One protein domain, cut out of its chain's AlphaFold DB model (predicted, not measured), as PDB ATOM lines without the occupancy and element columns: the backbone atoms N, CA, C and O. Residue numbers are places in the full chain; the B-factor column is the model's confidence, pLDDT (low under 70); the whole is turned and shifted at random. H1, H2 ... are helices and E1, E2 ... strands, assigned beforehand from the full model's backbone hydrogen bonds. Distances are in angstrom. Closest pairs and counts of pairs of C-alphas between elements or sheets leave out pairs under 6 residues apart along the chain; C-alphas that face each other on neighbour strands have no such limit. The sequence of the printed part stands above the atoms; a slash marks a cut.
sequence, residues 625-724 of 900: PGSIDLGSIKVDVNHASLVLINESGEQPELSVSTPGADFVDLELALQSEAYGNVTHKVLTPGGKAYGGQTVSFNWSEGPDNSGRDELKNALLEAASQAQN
ATOM      1  N   PRO A 625     133.258 138.804 131.508       98.44
ATOM      2  CA  PRO A 625     134.116 137.623 131.618       98.44
ATOM      3  C   PRO A 625     134.807 137.566 132.983       98.44
ATOM      4  O   PRO A 625     135.264 138.592 133.497       98.44
ATOM      5  N   GLY A 626     134.897 136.382 133.580       98.25
ATOM      6  CA  GLY A 626     135.402 136.273 134.940       98.25
ATOM      7  C   GLY A 626     135.444 134.859 135.488       98.25
ATOM      8  O   GLY A 626     135.104 133.887 134.816       98.25
ATOM      9  N   SER A 627     135.872 134.782 136.744       98.56
ATOM     10  CA  SER A 627     136.101 133.539 137.468       98.56
ATOM     11  C   SER A 627     135.541 133.646 138.878       98.56
ATOM     12  O   SER A 627     135.689 134.688 139.518       98.56
ATOM     13  N   ILE A 628     134.973 132.559 139.388       98.56
ATOM     14  CA  ILE A 628     134.568 132.439 140.790       98.56
ATOM     15  C   ILE A 628     134.969 131.069 141.339       98.56
ATOM     16  O   ILE A 628     134.859 130.050 140.658       98.56
ATOM     17  N   ASP A 629     135.459 131.061 142.575       97.44
ATOM     18  CA  ASP A 629     135.773 129.849 143.328       97.44
ATOM     19  C   ASP A 629     134.667 129.616 144.365       97.44
ATOM     20  O   ASP A 629     134.483 130.417 145.282       97.44
ATOM     21  N   LEU A 630     133.904 128.538 144.188       96.31
ATOM     22  CA  LEU A 630     132.810 128.122 145.069       96.31
ATOM     23  C   LEU A 630     133.299 127.152 146.164       96.31
ATOM     24  O   LEU A 630     132.489 126.528 146.854       96.31
ATOM     25  N   GLY A 631     134.616 126.956 146.286       92.50
ATOM     26  CA  GLY A 631     135.274 125.998 147.170       92.50
ATOM     27  C   GLY A 631     135.416 124.611 146.539       92.50
ATOM     28  O   GLY A 631     136.529 124.137 146.331       92.50
ATOM     29  N   SER A 632     134.300 123.937 146.237       90.75
ATOM     30  CA  SER A 632     134.307 122.597 145.608       90.75
ATOM     31  C   SER A 632     134.408 122.631 144.082       90.75
ATOM     32  O   SER A 632     134.779 121.637 143.449       90.75
ATOM     33  N   ILE A 633     134.022 123.763 143.498       96.94
ATOM     34  CA  ILE A 633     133.948 123.993 142.064       96.94
ATOM     35  C   ILE A 633     134.511 125.382 141.784       96.94
ATOM     36  O   ILE A 633     134.056 126.365 142.365       96.94
ATOM     37  N   LYS A 634     135.446 125.473 140.844       98.38
ATOM     38  CA  LYS A 634     135.828 126.738 140.222       98.38
ATOM     39  C   LYS A 634     135.146 126.861 138.865       98.38
ATOM     40  O   LYS A 634     135.153 125.901 138.093       98.38
ATOM     41  N   VAL A 635     134.578 128.031 138.592       98.75
ATOM     42  CA  VAL A 635     133.879 128.356 137.345       98.75
ATOM     43  C   VAL A 635     134.587 129.526 136.676       98.75
ATOM     44  O   VAL A 635     134.799 130.559 137.309       98.75
ATOM     45  N   ASP A 636     134.923 129.376 135.402       98.69
ATOM     46  CA  ASP A 636     135.532 130.396 134.556       98.69
ATOM     47  C   ASP A 636     134.683 130.552 133.278       98.69
ATOM     48  O   ASP A 636     134.347 129.558 132.630       98.69
ATOM     49  N   VAL A 637     134.343 131.793 132.909       98.69
ATOM     50  CA  VAL A 637     133.596 132.124 131.681       98.69
ATOM     51  C   VAL A 637     134.291 133.219 130.875       98.69
ATOM     52  O   VAL A 637     134.811 134.191 131.428       98.69
ATOM     53  N   ASN A 638     134.270 133.096 129.548       98.44
ATOM     54  CA  ASN A 638     134.853 134.081 128.626       98.44
ATOM     55  C   ASN A 638     133.877 135.199 128.199       98.44
ATOM     56  O   ASN A 638     134.295 136.126 127.506       98.44
ATOM     57  N   HIS A 639     132.609 135.134 128.614       98.25
ATOM     58  CA  HIS A 639     131.560 136.109 128.306       98.25
ATOM     59  C   HIS A 639     130.652 136.357 129.518       98.25
ATOM     60  O   HIS A 639     130.512 135.498 130.393       98.25
ATOM     61  N   ALA A 640     130.008 137.529 129.547       98.31
ATOM     62  CA  ALA A 640     128.931 137.809 130.493       98.31
ATOM     63  C   ALA A 640     127.816 136.765 130.325       98.31
ATOM     64  O   ALA A 640     127.384 136.490 129.206       98.31
ATOM     65  N   SER A 641     127.380 136.152 131.421       98.69
ATOM     66  CA  SER A 641     126.471 135.007 131.396       98.69
ATOM     67  C   SER A 641     125.786 134.790 132.742       98.69
ATOM     68  O   SER A 641     126.242 135.254 133.789       98.69
ATOM     69  N   LEU A 642     124.669 134.074 132.710       98.88
ATOM     70  CA  LEU A 642     124.024 133.509 133.886       98.88
ATOM     71  C   LEU A 642     124.325 132.015 133.923       98.88
ATOM     72  O   LEU A 642     124.213 131.344 132.898       98.88
ATOM     73  N   VAL A 643     124.689 131.501 135.095       98.88
ATOM     74  CA  VAL A 643     125.005 130.085 135.306       98.88
ATOM     75  C   VAL A 643     124.241 129.577 136.522       98.88
ATOM     76  O   VAL A 643     124.259 130.196 137.585       98.88
ATOM     77  N   LEU A 644     123.588 128.431 136.377       98.81
ATOM     78  CA  LEU A 644     122.982 127.671 137.462       98.81
ATOM     79  C   LEU A 644     123.636 126.288 137.503       98.81
ATOM     80  O   LEU A 644     123.712 125.610 136.480       98.81
ATOM     81  N   ILE A 645     124.110 125.885 138.679       98.62
ATOM     82  CA  ILE A 645     124.731 124.583 138.930       98.62
ATOM     83  C   ILE A 645     123.870 123.857 139.954       98.62
ATOM     84  O   ILE A 645     123.736 124.325 141.085       98.62
ATOM     85  N   ASN A 646     123.293 122.727 139.561       98.12
ATOM     86  CA  ASN A 646     122.502 121.870 140.431       98.12
ATOM     87  C   ASN A 646     123.255 120.559 140.694       98.12
ATOM     88  O   ASN A 646     123.307 119.678 139.839       98.12
ATOM     89  N   GLU A 647     123.825 120.422 141.891       97.06
ATOM     90  CA  GLU A 647     124.602 119.252 142.322       97.06
ATOM     91  C   GLU A 647     123.721 118.206 143.047       97.06
ATOM     92  O   GLU A 647     124.237 117.367 143.785       97.06
ATOM     93  N   SER A 648     122.387 118.247 142.898       93.06
ATOM     94  CA  SER A 648     121.481 117.311 143.591       93.06
ATOM     95  C   SER A 648     121.478 115.891 143.007       93.06
ATOM     96  O   SER A 648     120.973 114.969 143.650       93.06
ATOM     97  N   GLY A 649     121.960 115.716 141.772       89.75
ATOM     98  CA  GLY A 649     122.044 114.432 141.067       89.75
ATOM     99  C   GLY A 649     123.411 113.744 141.191       89.75
ATOM    100  O   GLY A 649     124.321 114.249 141.841       89.75
ATOM    101  N   GLU A 650     123.574 112.587 140.537       87.06
ATOM    102  CA  GLU A 650     124.874 111.887 140.472       87.06
ATOM    103  C   GLU A 650     125.942 112.695 139.714       87.06
ATOM    104  O   GLU A 650     127.123 112.649 140.056       87.06
ATOM    105  N   GLN A 651     125.512 113.435 138.692       90.94
ATOM    106  CA  GLN A 651     126.302 114.431 137.975       90.94
ATOM    107  C   GLN A 651     125.616 115.792 138.124       90.94
ATOM    108  O   GLN A 651     124.382 115.838 138.078       90.94
ATOM    109  N   PRO A 652     126.373 116.895 138.276       96.31
ATOM    110  CA  PRO A 652     125.779 118.219 138.294       96.31
ATOM    111  C   PRO A 652     125.096 118.545 136.963       96.31
ATOM    112  O   PRO A 652     125.670 118.343 135.889       96.31
ATOM    113  N   GLU A 653     123.891 119.095 137.042       98.12
ATOM    114  CA  GLU A 653     123.225 119.740 135.914       98.12
ATOM    115  C   GLU A 653     123.684 121.201 135.840       98.12
ATOM    116  O   GLU A 653     123.711 121.921 136.843       98.12
ATOM    117  N   LEU A 654     124.037 121.641 134.639       98.62
ATOM    118  CA  LEU A 654     124.435 123.003 134.326       98.62
ATOM    119  C   LEU A 654     123.342 123.633 133.477       98.62
ATOM    120  O   LEU A 654     122.890 123.030 132.508       98.62
ATOM    121  N   SER A 655     122.938 124.851 133.811       98.81
ATOM    122  CA  SER A 655     122.082 125.672 132.957       98.81
ATOM    123  C   SER A 655     122.742 127.019 132.729       98.81
ATOM    124  O   SER A 655     123.227 127.634 133.680       98.81
ATOM    125  N   VAL A 656     122.773 127.476 131.479       98.69
ATOM    126  CA  VAL A 656     123.420 128.736 131.101       98.69
ATOM    127  C   VAL A 656     122.562 129.576 130.170       98.69
ATOM    128  O   VAL A 656     121.810 129.049 129.350       98.69
ATOM    129  N   SER A 657     122.707 130.893 130.268       98.44
ATOM    130  CA  SER A 657     122.161 131.848 129.302       98.44
ATOM    131  C   SER A 657     123.085 133.058 129.150       98.44
ATOM    132  O   SER A 657     123.862 133.388 130.049       98.44
ATOM    133  N   THR A 658     123.011 133.731 128.001       97.88
ATOM    134  CA  THR A 658     123.717 134.993 127.716       97.88
ATOM    135  C   THR A 658     122.687 136.063 127.356       97.88
ATOM    136  O   THR A 658     122.395 136.279 126.177       97.88
ATOM    137  N   PRO A 659     122.052 136.696 128.359       94.56
ATOM    138  CA  PRO A 659     120.977 137.644 128.106       94.56
ATOM    139  C   PRO A 659     121.400 138.805 127.199       94.56
ATOM    140  O   PRO A 659     122.427 139.441 127.426       94.56
ATOM    141  N   GLY A 660     120.591 139.082 126.173       87.00
ATOM    142  CA  GLY A 660     120.803 140.197 125.247       87.00
ATOM    143  C   GLY A 660     121.951 140.053 124.251       87.00
ATOM    144  O   GLY A 660     122.248 141.030 123.565       87.00
ATOM    145  N   ALA A 661     122.562 138.872 124.148       92.19
ATOM    146  CA  ALA A 661     123.570 138.559 123.144       92.19
ATOM    147  C   ALA A 661     123.191 137.280 122.385       92.19
ATOM    148  O   ALA A 661     122.849 136.264 122.991       92.19
ATOM    149  N   ASP A 662     123.275 137.341 121.058       93.06
ATOM    150  CA  ASP A 662     122.867 136.259 120.167       93.06
ATOM    151  C   ASP A 662     124.050 135.369 119.782       93.06
ATOM    152  O   ASP A 662     125.120 135.868 119.435       93.06
ATOM    153  N   PHE A 663     123.834 134.048 119.769       96.25
ATOM    154  CA  PHE A 663     124.794 133.066 119.246       96.25
ATOM    155  C   PHE A 663     126.204 133.185 119.847       96.25
ATOM    156  O   PHE A 663     127.202 133.016 119.138       96.25
ATOM    157  N   VAL A 664     126.288 133.472 121.151       97.06
ATOM    158  CA  VAL A 664     127.558 133.583 121.876       97.06
ATOM    159  C   VAL A 664     128.203 132.208 121.981       97.06
ATOM    160  O   VAL A 664     127.579 131.273 122.483       97.06
ATOM    161  N   ASP A 665     129.462 132.121 121.557       96.38
ATOM    162  CA  ASP A 665     130.345 130.975 121.762       96.38
ATOM    163  C   ASP A 665     130.947 131.036 123.183       96.38
ATOM    164  O   ASP A 665     132.075 131.490 123.402       96.38
ATOM    165  N   LEU A 666     130.157 130.622 124.179       98.31
ATOM    166  CA  LEU A 666     130.540 130.640 125.591       98.31
ATOM    167  C   LEU A 666     131.486 129.472 125.902       98.31
ATOM    168  O   LEU A 666     131.105 128.305 125.807       98.31
ATOM    169  N   GLU A 667     132.706 129.781 126.335       98.50
ATOM    170  CA  GLU A 667     133.612 128.810 126.946       98.50
ATOM    171  C   GLU A 667     133.371 128.788 128.459       98.50
ATOM    172  O   GLU A 667     133.699 129.744 129.164       98.50
ATOM    173  N   LEU A 668     132.784 127.692 128.944       98.56
ATOM    174  CA  LEU A 668     132.531 127.428 130.359       98.56
ATOM    175  C   LEU A 668     133.559 126.413 130.862       98.56
ATOM    176  O   LEU A 668     133.433 125.212 130.608       98.56
ATOM    177  N   ALA A 669     134.587 126.889 131.558       98.56
ATOM    178  CA  ALA A 669     135.590 126.036 132.182       98.56
ATOM    179  C   ALA A 669     135.239 125.783 133.653       98.56
ATOM    180  O   ALA A 669     134.964 126.701 134.421       98.56
ATOM    181  N   LEU A 670     135.239 124.508 134.028       98.31
ATOM    182  CA  LEU A 670     134.828 124.016 135.332       98.31
ATOM    183  C   LEU A 670     135.934 123.139 135.905       98.31
ATOM    184  O   LEU A 670     136.434 122.233 135.233       98.31
ATOM    185  N   GLN A 671     136.319 123.403 137.147       98.19
ATOM    186  CA  GLN A 671     137.326 122.616 137.855       98.19
ATOM    187  C   GLN A 671     136.726 122.079 139.143       98.19
ATOM    188  O   GLN A 671     136.188 122.846 139.936       98.19
ATOM    189  N   SER A 672     136.820 120.770 139.350       96.62
ATOM    190  CA  SER A 672     136.334 120.117 140.560       96.62
ATOM    191  C   SER A 672     137.102 118.830 140.810       96.62
ATOM    192  O   SER A 672     137.288 118.021 139.901       96.62
ATOM    193  N   GLU A 673     137.508 118.601 142.059       95.25
ATOM    194  CA  GLU A 673     138.087 117.316 142.459       95.25
ATOM    195  C   GLU A 673     137.054 116.179 142.401       95.25
ATOM    196  O   GLU A 673     137.414 115.041 142.109       95.25
ATOM    197  N   ALA A 674     135.774 116.484 142.649       94.31
ATOM    198  CA  ALA A 674     134.701 115.494 142.705       94.31
ATOM    199  C   ALA A 674     134.220 115.061 141.313       94.31
ATOM    200  O   ALA A 674     133.972 113.878 141.087       94.31
ATOM    201  N   TYR A 675     134.111 116.011 140.382       94.50
ATOM    202  CA  TYR A 675     133.499 115.790 139.065       94.50
ATOM    203  C   TYR A 675     134.505 115.830 137.902       94.50
ATOM    204  O   TYR A 675     134.151 115.566 136.752       94.50
ATOM    205  N   GLY A 676     135.774 116.134 138.190       95.31
ATOM    206  CA  GLY A 676     136.821 116.317 137.190       95.31
ATOM    207  C   GLY A 676     136.751 117.676 136.492       95.31
ATOM    208  O   GLY A 676     135.756 118.397 136.562       95.31
ATOM    209  N   ASN A 677     137.837 118.028 135.802       97.62
ATOM    210  CA  ASN A 677     137.946 119.299 135.092       97.62
ATOM    211  C   ASN A 677     137.420 119.161 133.662       97.62
ATOM    212  O   ASN A 677     137.843 118.261 132.934       97.62
ATOM    213  N   VAL A 678     136.554 120.082 133.247       97.62
ATOM    214  CA  VAL A 678     135.955 120.118 131.908       97.62
ATOM    215  C   VAL A 678     135.921 121.548 131.375       97.62
ATOM    216  O   VAL A 678     135.848 122.511 132.136       97.62
ATOM    217  N   THR A 679     135.964 121.701 130.055       98.25
ATOM    218  CA  THR A 679     135.685 122.976 129.387       98.25
ATOM    219  C   THR A 679     134.661 122.723 128.297       98.25
ATOM    220  O   THR A 679     134.936 121.991 127.348       98.25
ATOM    221  N   HIS A 680     133.489 123.335 128.440       98.12
ATOM    222  CA  HIS A 680     132.392 123.228 127.486       98.12
ATOM    223  C   HIS A 680     132.379 124.421 126.548       98.12
ATOM    224  O   HIS A 680     132.571 125.556 126.981       98.12
ATOM    225  N   LYS A 681     132.103 124.159 125.270       97.31
ATOM    226  CA  LYS A 681     131.759 125.192 124.291       97.31
ATOM    227  C   LYS A 681     130.252 125.205 124.123       97.31
ATOM    228  O   LYS A 681     129.690 124.306 123.500       97.31
ATOM    229  N   VAL A 682     129.605 126.202 124.701       97.81
ATOM    230  CA  VAL A 682     128.160 126.374 124.625       97.81
ATOM    231  C   VAL A 682     127.864 127.444 123.593       97.81
ATOM    232  O   VAL A 682     128.087 128.624 123.851       97.81
ATOM    233  N   LEU A 683     127.341 127.048 122.433       97.94
ATOM    234  CA  LEU A 683     126.724 128.019 121.541       97.94
ATOM    235  C   LEU A 683     125.362 128.364 122.132       97.94
ATOM    236  O   LEU A 683     124.490 127.501 122.209       97.94
ATOM    237  N   THR A 684     125.171 129.593 122.584       97.06
ATOM    238  CA  THR A 684     123.883 130.021 123.146       97.06
ATOM    239  C   THR A 684     122.854 130.318 122.048       97.06
ATOM    240  O   THR A 684     123.227 130.615 120.910       97.06
ATOM    241  N   PRO A 685     121.546 130.202 122.334       96.56
ATOM    242  CA  PRO A 685     120.493 130.570 121.396       96.56
ATOM    243  C   PRO A 685     120.579 132.046 120.986       96.56
ATOM    244  O   PRO A 685     121.016 132.894 121.761       96.56
ATOM    245  N   GLY A 686     120.142 132.361 119.768       93.44
ATOM    246  CA  GLY A 686     120.198 133.716 119.225       93.44
ATOM    247  C   GLY A 686     119.094 134.011 118.216       93.44
ATOM    248  O   GLY A 686     118.212 133.186 117.953       93.44
ATOM    249  N   GLY A 687     119.151 135.213 117.650       89.88
ATOM    250  CA  GLY A 687     118.115 135.781 116.807       89.88
ATOM    251  C   GLY A 687     116.913 136.257 117.621       89.88
ATOM    252  O   GLY A 687     116.722 135.909 118.788       89.88
ATOM    253  N   LYS A 688     116.021 137.005 116.958       89.19
ATOM    254  CA  LYS A 688     114.840 137.618 117.593       89.19
ATOM    255  C   LYS A 688     113.934 136.625 118.332       89.19
ATOM    256  O   LYS A 688     113.204 137.036 119.223       89.19
ATOM    257  N   ALA A 689     113.931 135.347 117.951       93.69
ATOM    258  CA  ALA A 689     113.057 134.331 118.536       93.69
ATOM    259  C   ALA A 689     113.612 133.716 119.831       93.69
ATOM    260  O   ALA A 689     112.845 133.501 120.773       93.69
ATOM    261  N   TYR A 690     114.919 133.444 119.888       95.81
ATOM    262  CA  TYR A 690     115.504 132.566 120.907       95.81
ATOM    263  C   TYR A 690     116.607 133.221 121.744       95.81
ATOM    264  O   TYR A 690     117.010 132.632 122.743       95.81
ATOM    265  N   GLY A 691     117.079 134.424 121.394       95.00
ATOM    266  CA  GLY A 691     118.103 135.136 122.166       95.00
ATOM    267  C   GLY A 691     117.752 135.236 123.655       95.00
ATOM    268  O   GLY A 691     116.667 135.689 124.017       95.00
ATOM    269  N   GLY A 692     118.666 134.784 124.520       94.62
ATOM    270  CA  GLY A 692     118.477 134.732 125.977       94.62
ATOM    271  C   GLY A 692     117.824 133.453 126.525       94.62
ATOM    272  O   GLY A 692     117.728 133.307 127.743       94.62
ATOM    273  N   GLN A 693     117.412 132.507 125.675       97.25
ATOM    274  CA  GLN A 693     116.900 131.206 126.116       97.25
ATOM    275  C   GLN A 693     117.994 130.383 126.829       97.25
ATOM    276  O   GLN A 693     119.173 130.433 126.478       97.25
ATOM    277  N   THR A 694     117.593 129.611 127.845       98.31
ATOM    278  CA  THR A 694     118.502 128.743 128.610       98.31
ATOM    279  C   THR A 694     118.935 127.508 127.814       98.31
ATOM    280  O   THR A 694     118.134 126.911 127.097       98.31
ATOM    281  N   VAL A 695     120.191 127.096 127.998       98.31
ATOM    282  CA  VAL A 695     120.724 125.793 127.582       98.31
ATOM    283  C   VAL A 695     121.085 124.992 128.826       98.31
ATOM    284  O   VAL A 695     121.903 125.457 129.621       98.31
ATOM    285  N   SER A 696     120.516 123.795 128.972       97.81
ATOM    286  CA  SER A 696     120.782 122.888 130.096       97.81
ATOM    287  C   SER A 696     121.457 121.600 129.624       97.81
ATOM    288  O   SER A 696     121.116 121.075 128.564       97.81
ATOM    289  N   PHE A 697     122.439 121.112 130.382       97.75
ATOM    290  CA  PHE A 697     123.221 119.913 130.066       97.75
ATOM    291  C   PHE A 697     123.939 119.361 131.307       97.75
ATOM    292  O   PHE A 697     124.120 120.061 132.301       97.75
ATOM    293  N   ASN A 698     124.381 118.104 131.252       96.81
ATOM    294  CA  ASN A 698     125.117 117.474 132.349       96.81
ATOM    295  C   ASN A 698     126.606 117.848 132.337       96.81
ATOM    296  O   ASN A 698     127.212 118.002 131.273       96.81
ATOM    297  N   TRP A 699     127.217 117.887 133.527       96.25
ATOM    298  CA  TRP A 699     128.625 118.234 133.752       96.25
ATOM    299  C   TRP A 699     129.610 117.560 132.790       96.25
ATOM    300  O   TRP A 699     130.509 118.223 132.282       96.25
ATOM    301  N   SER A 700     129.474 116.258 132.529       93.94
ATOM    302  CA  SER A 700     130.430 115.512 131.694       93.94
ATOM    303  C   SER A 700     130.119 115.527 130.194       93.94
ATOM    304  O   SER A 700     131.014 115.248 129.402       93.94
ATOM    305  N   GLU A 701     128.875 115.805 129.798       92.94
ATOM    306  CA  GLU A 701     128.404 115.605 128.417       92.94
ATOM    307  C   GLU A 701     128.530 116.873 127.566       92.94
ATOM    308  O   GLU A 701     128.879 116.788 126.389       92.94
ATOM    309  N   GLY A 702     128.308 118.045 128.169       92.06
ATOM    310  CA  GLY A 702     128.214 119.304 127.428       92.06
ATOM    311  C   GLY A 702     126.900 119.433 126.638       92.06
ATOM    312  O   GLY A 702     126.104 118.494 126.587       92.06
ATOM    313  N   PRO A 703     126.622 120.603 126.042       95.69
ATOM    314  CA  PRO A 703     125.401 120.819 125.271       95.69
ATOM    315  C   PRO A 703     125.513 120.293 123.832       95.69
ATOM    316  O   PRO A 703     126.569 120.364 123.206       95.69
ATOM    317  N   ASP A 704     124.385 119.878 123.252       94.25
ATOM    318  CA  ASP A 704     124.268 119.680 121.802       94.25
ATOM    319  C   ASP A 704     124.028 121.025 121.104       94.25
ATOM    320  O   ASP A 704     122.977 121.646 121.294       94.25
ATOM    321  N   ASN A 705     125.008 121.486 120.320       95.31
ATOM    322  CA  ASN A 705     124.963 122.750 119.574       95.31
ATOM    323  C   ASN A 705     124.395 122.621 118.152       95.31
ATOM    324  O   ASN A 705     124.115 123.652 117.542       95.31
ATOM    325  N   SER A 706     124.172 121.407 117.635       92.75
ATOM    326  CA  SER A 706     123.883 121.156 116.213       92.75
ATOM    327  C   SER A 706     122.729 121.999 115.657       92.75
ATOM    328  O   SER A 706     122.921 122.759 114.712       92.75
ATOM    329  N   GLY A 707     121.556 121.970 116.298       91.38
ATOM    330  CA  GLY A 707     120.401 122.759 115.852       91.38
ATOM    331  C   GLY A 707     120.610 124.279 115.935       91.38
ATOM    332  O   GLY A 707     120.020 125.036 115.164       91.38
ATOM    333  N   ARG A 708     121.472 124.751 116.845       94.38
ATOM    334  CA  ARG A 708     121.798 126.181 116.973       94.38
ATOM    335  C   ARG A 708     122.815 126.620 115.928       94.38
ATOM    336  O   ARG A 708     122.666 127.715 115.393       94.38
ATOM    337  N   ASP A 709     123.780 125.768 115.597       94.31
ATOM    338  CA  ASP A 709     124.697 125.981 114.477       94.31
ATOM    339  C   ASP A 709     123.939 126.019 113.146       94.31
ATOM    340  O   ASP A 709     124.155 126.922 112.339       94.31
ATOM    341  N   GLU A 710     123.009 125.085 112.928       95.19
ATOM    342  CA  GLU A 710     122.142 125.071 111.745       95.19
ATOM    343  C   GLU A 710     121.341 126.370 111.621       95.19
ATOM    344  O   GLU A 710     121.346 126.994 110.560       95.19
ATOM    345  N   LEU A 711     120.716 126.833 112.711       92.81
ATOM    346  CA  LEU A 711     119.979 128.097 112.714       92.81
ATOM    347  C   LEU A 711     120.896 129.307 112.476       92.81
ATOM    348  O   LEU A 711     120.565 130.164 111.657       92.81
ATOM    349  N   LYS A 712     122.044 129.386 113.163       94.69
ATOM    350  CA  LYS A 712     123.044 130.455 112.989       94.69
ATOM    351  C   LYS A 712     123.483 130.537 111.528       94.69
ATOM    352  O   LYS A 712     123.444 131.612 110.935       94.69
ATOM    353  N   ASN A 713     123.835 129.399 110.931       94.38
ATOM    354  CA  ASN A 713     124.252 129.317 109.535       94.38
ATOM    355  C   ASN A 713     123.113 129.678 108.578       94.38
ATOM    356  O   ASN A 713     123.340 130.462 107.664       94.38
ATOM    357  N   ALA A 714     121.887 129.205 108.816       93.06
ATOM    358  CA  ALA A 714     120.729 129.566 107.998       93.06
ATOM    359  C   ALA A 714     120.441 131.077 108.030       93.06
ATOM    360  O   ALA A 714     120.133 131.668 106.996       93.06
ATOM    361  N   LEU A 715     120.580 131.726 109.191       88.62
ATOM    362  CA  LEU A 715     120.432 133.179 109.315       88.62
ATOM    363  C   LEU A 715     121.564 133.934 108.607       88.62
ATOM    364  O   LEU A 715     121.297 134.931 107.936       88.62
ATOM    365  N   LEU A 716     122.808 133.454 108.700       89.69
ATOM    366  CA  LEU A 716     123.947 134.020 107.967       89.69
ATOM    367  C   LEU A 716     123.792 133.854 106.448       89.69
ATOM    368  O   LEU A 716     124.066 134.783 105.689       89.69
ATOM    369  N   GLU A 717     123.319 132.695 105.993       91.31
ATOM    370  CA  GLU A 717     123.008 132.436 104.588       91.31
ATOM    371  C   GLU A 717     121.872 133.330 104.099       91.31
ATOM    372  O   GLU A 717     122.000 133.936 103.039       91.31
ATOM    373  N   ALA A 718     120.790 133.470 104.871       86.38
ATOM    374  CA  ALA A 718     119.685 134.366 104.545       86.38
ATOM    375  C   ALA A 718     120.145 135.830 104.467       86.38
ATOM    376  O   ALA A 718     119.772 136.536 103.531       86.38
ATOM    377  N   ALA A 719     121.002 136.275 105.392       82.44
ATOM    378  CA  ALA A 719     121.599 137.609 105.358       82.44
ATOM    379  C   ALA A 719     122.487 137.809 104.117       82.44
ATOM    380  O   ALA A 719     122.372 138.822 103.432       82.44
ATOM    381  N   SER A 720     123.311 136.817 103.765       84.19
ATOM    382  CA  SER A 720     124.141 136.838 102.552       84.19
ATOM    383  C   SER A 720     123.303 136.825 101.266       84.19
ATOM    384  O   SER A 720     123.603 137.534 100.303       84.19
ATOM    385  N   GLN A 721     122.212 136.055 101.233       84.00
ATOM    386  CA  GLN A 721     121.267 136.048 100.115       84.00
ATOM    387  C   GLN A 721     120.554 137.391  99.980       84.00
ATOM    388  O   GLN A 721     120.468 137.909  98.866       84.00
ATOM    389  N   ALA A 722     120.100 137.976 101.092       78.56
ATOM    390  CA  ALA A 722     119.540 139.322 101.109       78.56
ATOM    391  C   ALA A 722     120.564 140.327 100.564       78.56
ATOM    392  O   ALA A 722     120.247 141.074  99.644       78.56
ATOM    393  N   GLN A 723     121.820 140.258 101.014       80.00
ATOM    394  CA  GLN A 723     122.887 141.147 100.556       80.00
ATOM    395  C   GLN A 723     123.184 141.048  99.057       80.00
ATOM    396  O   GLN A 723     123.568 142.036  98.434       80.00
ATOM    397  N   ASN A 724     122.976 139.882  98.449       81.69
ATOM    398  CA  ASN A 724     123.161 139.668  97.013       81.69
ATOM    399  C   ASN A 724     121.866 139.817  96.195       81.69
ATOM    400  O   ASN A 724     121.891 139.636  94.974       81.69
TER     401      ASN A 724
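AT A GLANCE: This is residues 625 to 724 of the 900 residues of an uncharacterized protein of Vibrio caribbeanicus (UniProt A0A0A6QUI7). Two small antiparallel sheets lie partly face to face as a little sandwich, four strands against three, and helix H2 leaves one end of it as an arm whose residues 716 to 723, with residue 724, stick out freely. The short helix H1 lies at the same end, in the passage from E6 to E7. The printed part has 100 residues, in the order E1 E2 E3 E4 E5 E6 H1 E7 H2, and its class is mixed, helices and strands; the sheets run E1 - E2 - E5 - E6 and E3 - E4 - E7. It is only just compact, close to loose, with a radius of gyration of the C-alphas of 15.1 A and spans of 53 by 24 by 19 A, the arm adding to the length.

IN THESE COORDINATES: E1, residues 626 to 629, begins with C-alpha 626 at (135.402, 136.273, 134.940). E2 is residues 634 to 637. E3, residues 641 to 646, is 16.4 A long, and E4, residues 653 to 657, is 13.8 A. E5, residues 665 to 671, measures 19.4 A and E6, residues 678 to 683, 16.0 A; C-alpha 683 is at (126.724, 128.019, 121.541). H1 is residues 687 to 690, and E7 is residues 695 to 698. H2, residues 706 to 723, is 25.4 A long and ends with C-alpha 723 at (122.887, 141.147, 100.556).

HOW THE PARTS SIT: In the larger sheet the hairpin of E1 and E2 is antiparallel at 170 degrees, with N 628 and O 635 at 2.9 A, within hydrogen-bond range. E2 and E5 are antiparallel at 168 degrees, with N 636 and O 669 at 2.8 A. E5 and E6 form a hairpin at 161 degrees, with N 670 and O 678 at 2.8 A. E2 and E3 meet only through their link. In the other sheet E3 and E4 form a hairpin at 164 degrees, with N 644 and O 655 at 2.8 A. E4 and E7 are antiparallel at 159 degrees, with N 654 and O 697 at 2.8 A. Between the sheets E3 and E5 are only just apart, their closest C-alphas 8.3 A from each other. H2 only grazes the larger sheet, with residues 706 to 712; its closest C-alphas to E6 are Arg 708 and Leu 683, 7.0 A. H1 is on neither sheet and only just apart from H2, at 8.2 A. Every O i to N i+4 pair of H2 is within hydrogen-bond range; H1 is too short for such a pair.

THE WHOLE: The two C-alphas farthest apart, those of Gly 631 and Asn 724, are 53.4 A from each other. Without residues 716 to 724 the body spans 41 by 24 by 18 A. The printed part has no cut and no long link. The mean pLDDT of the printed part is 94.8, and no printed residue is under 70.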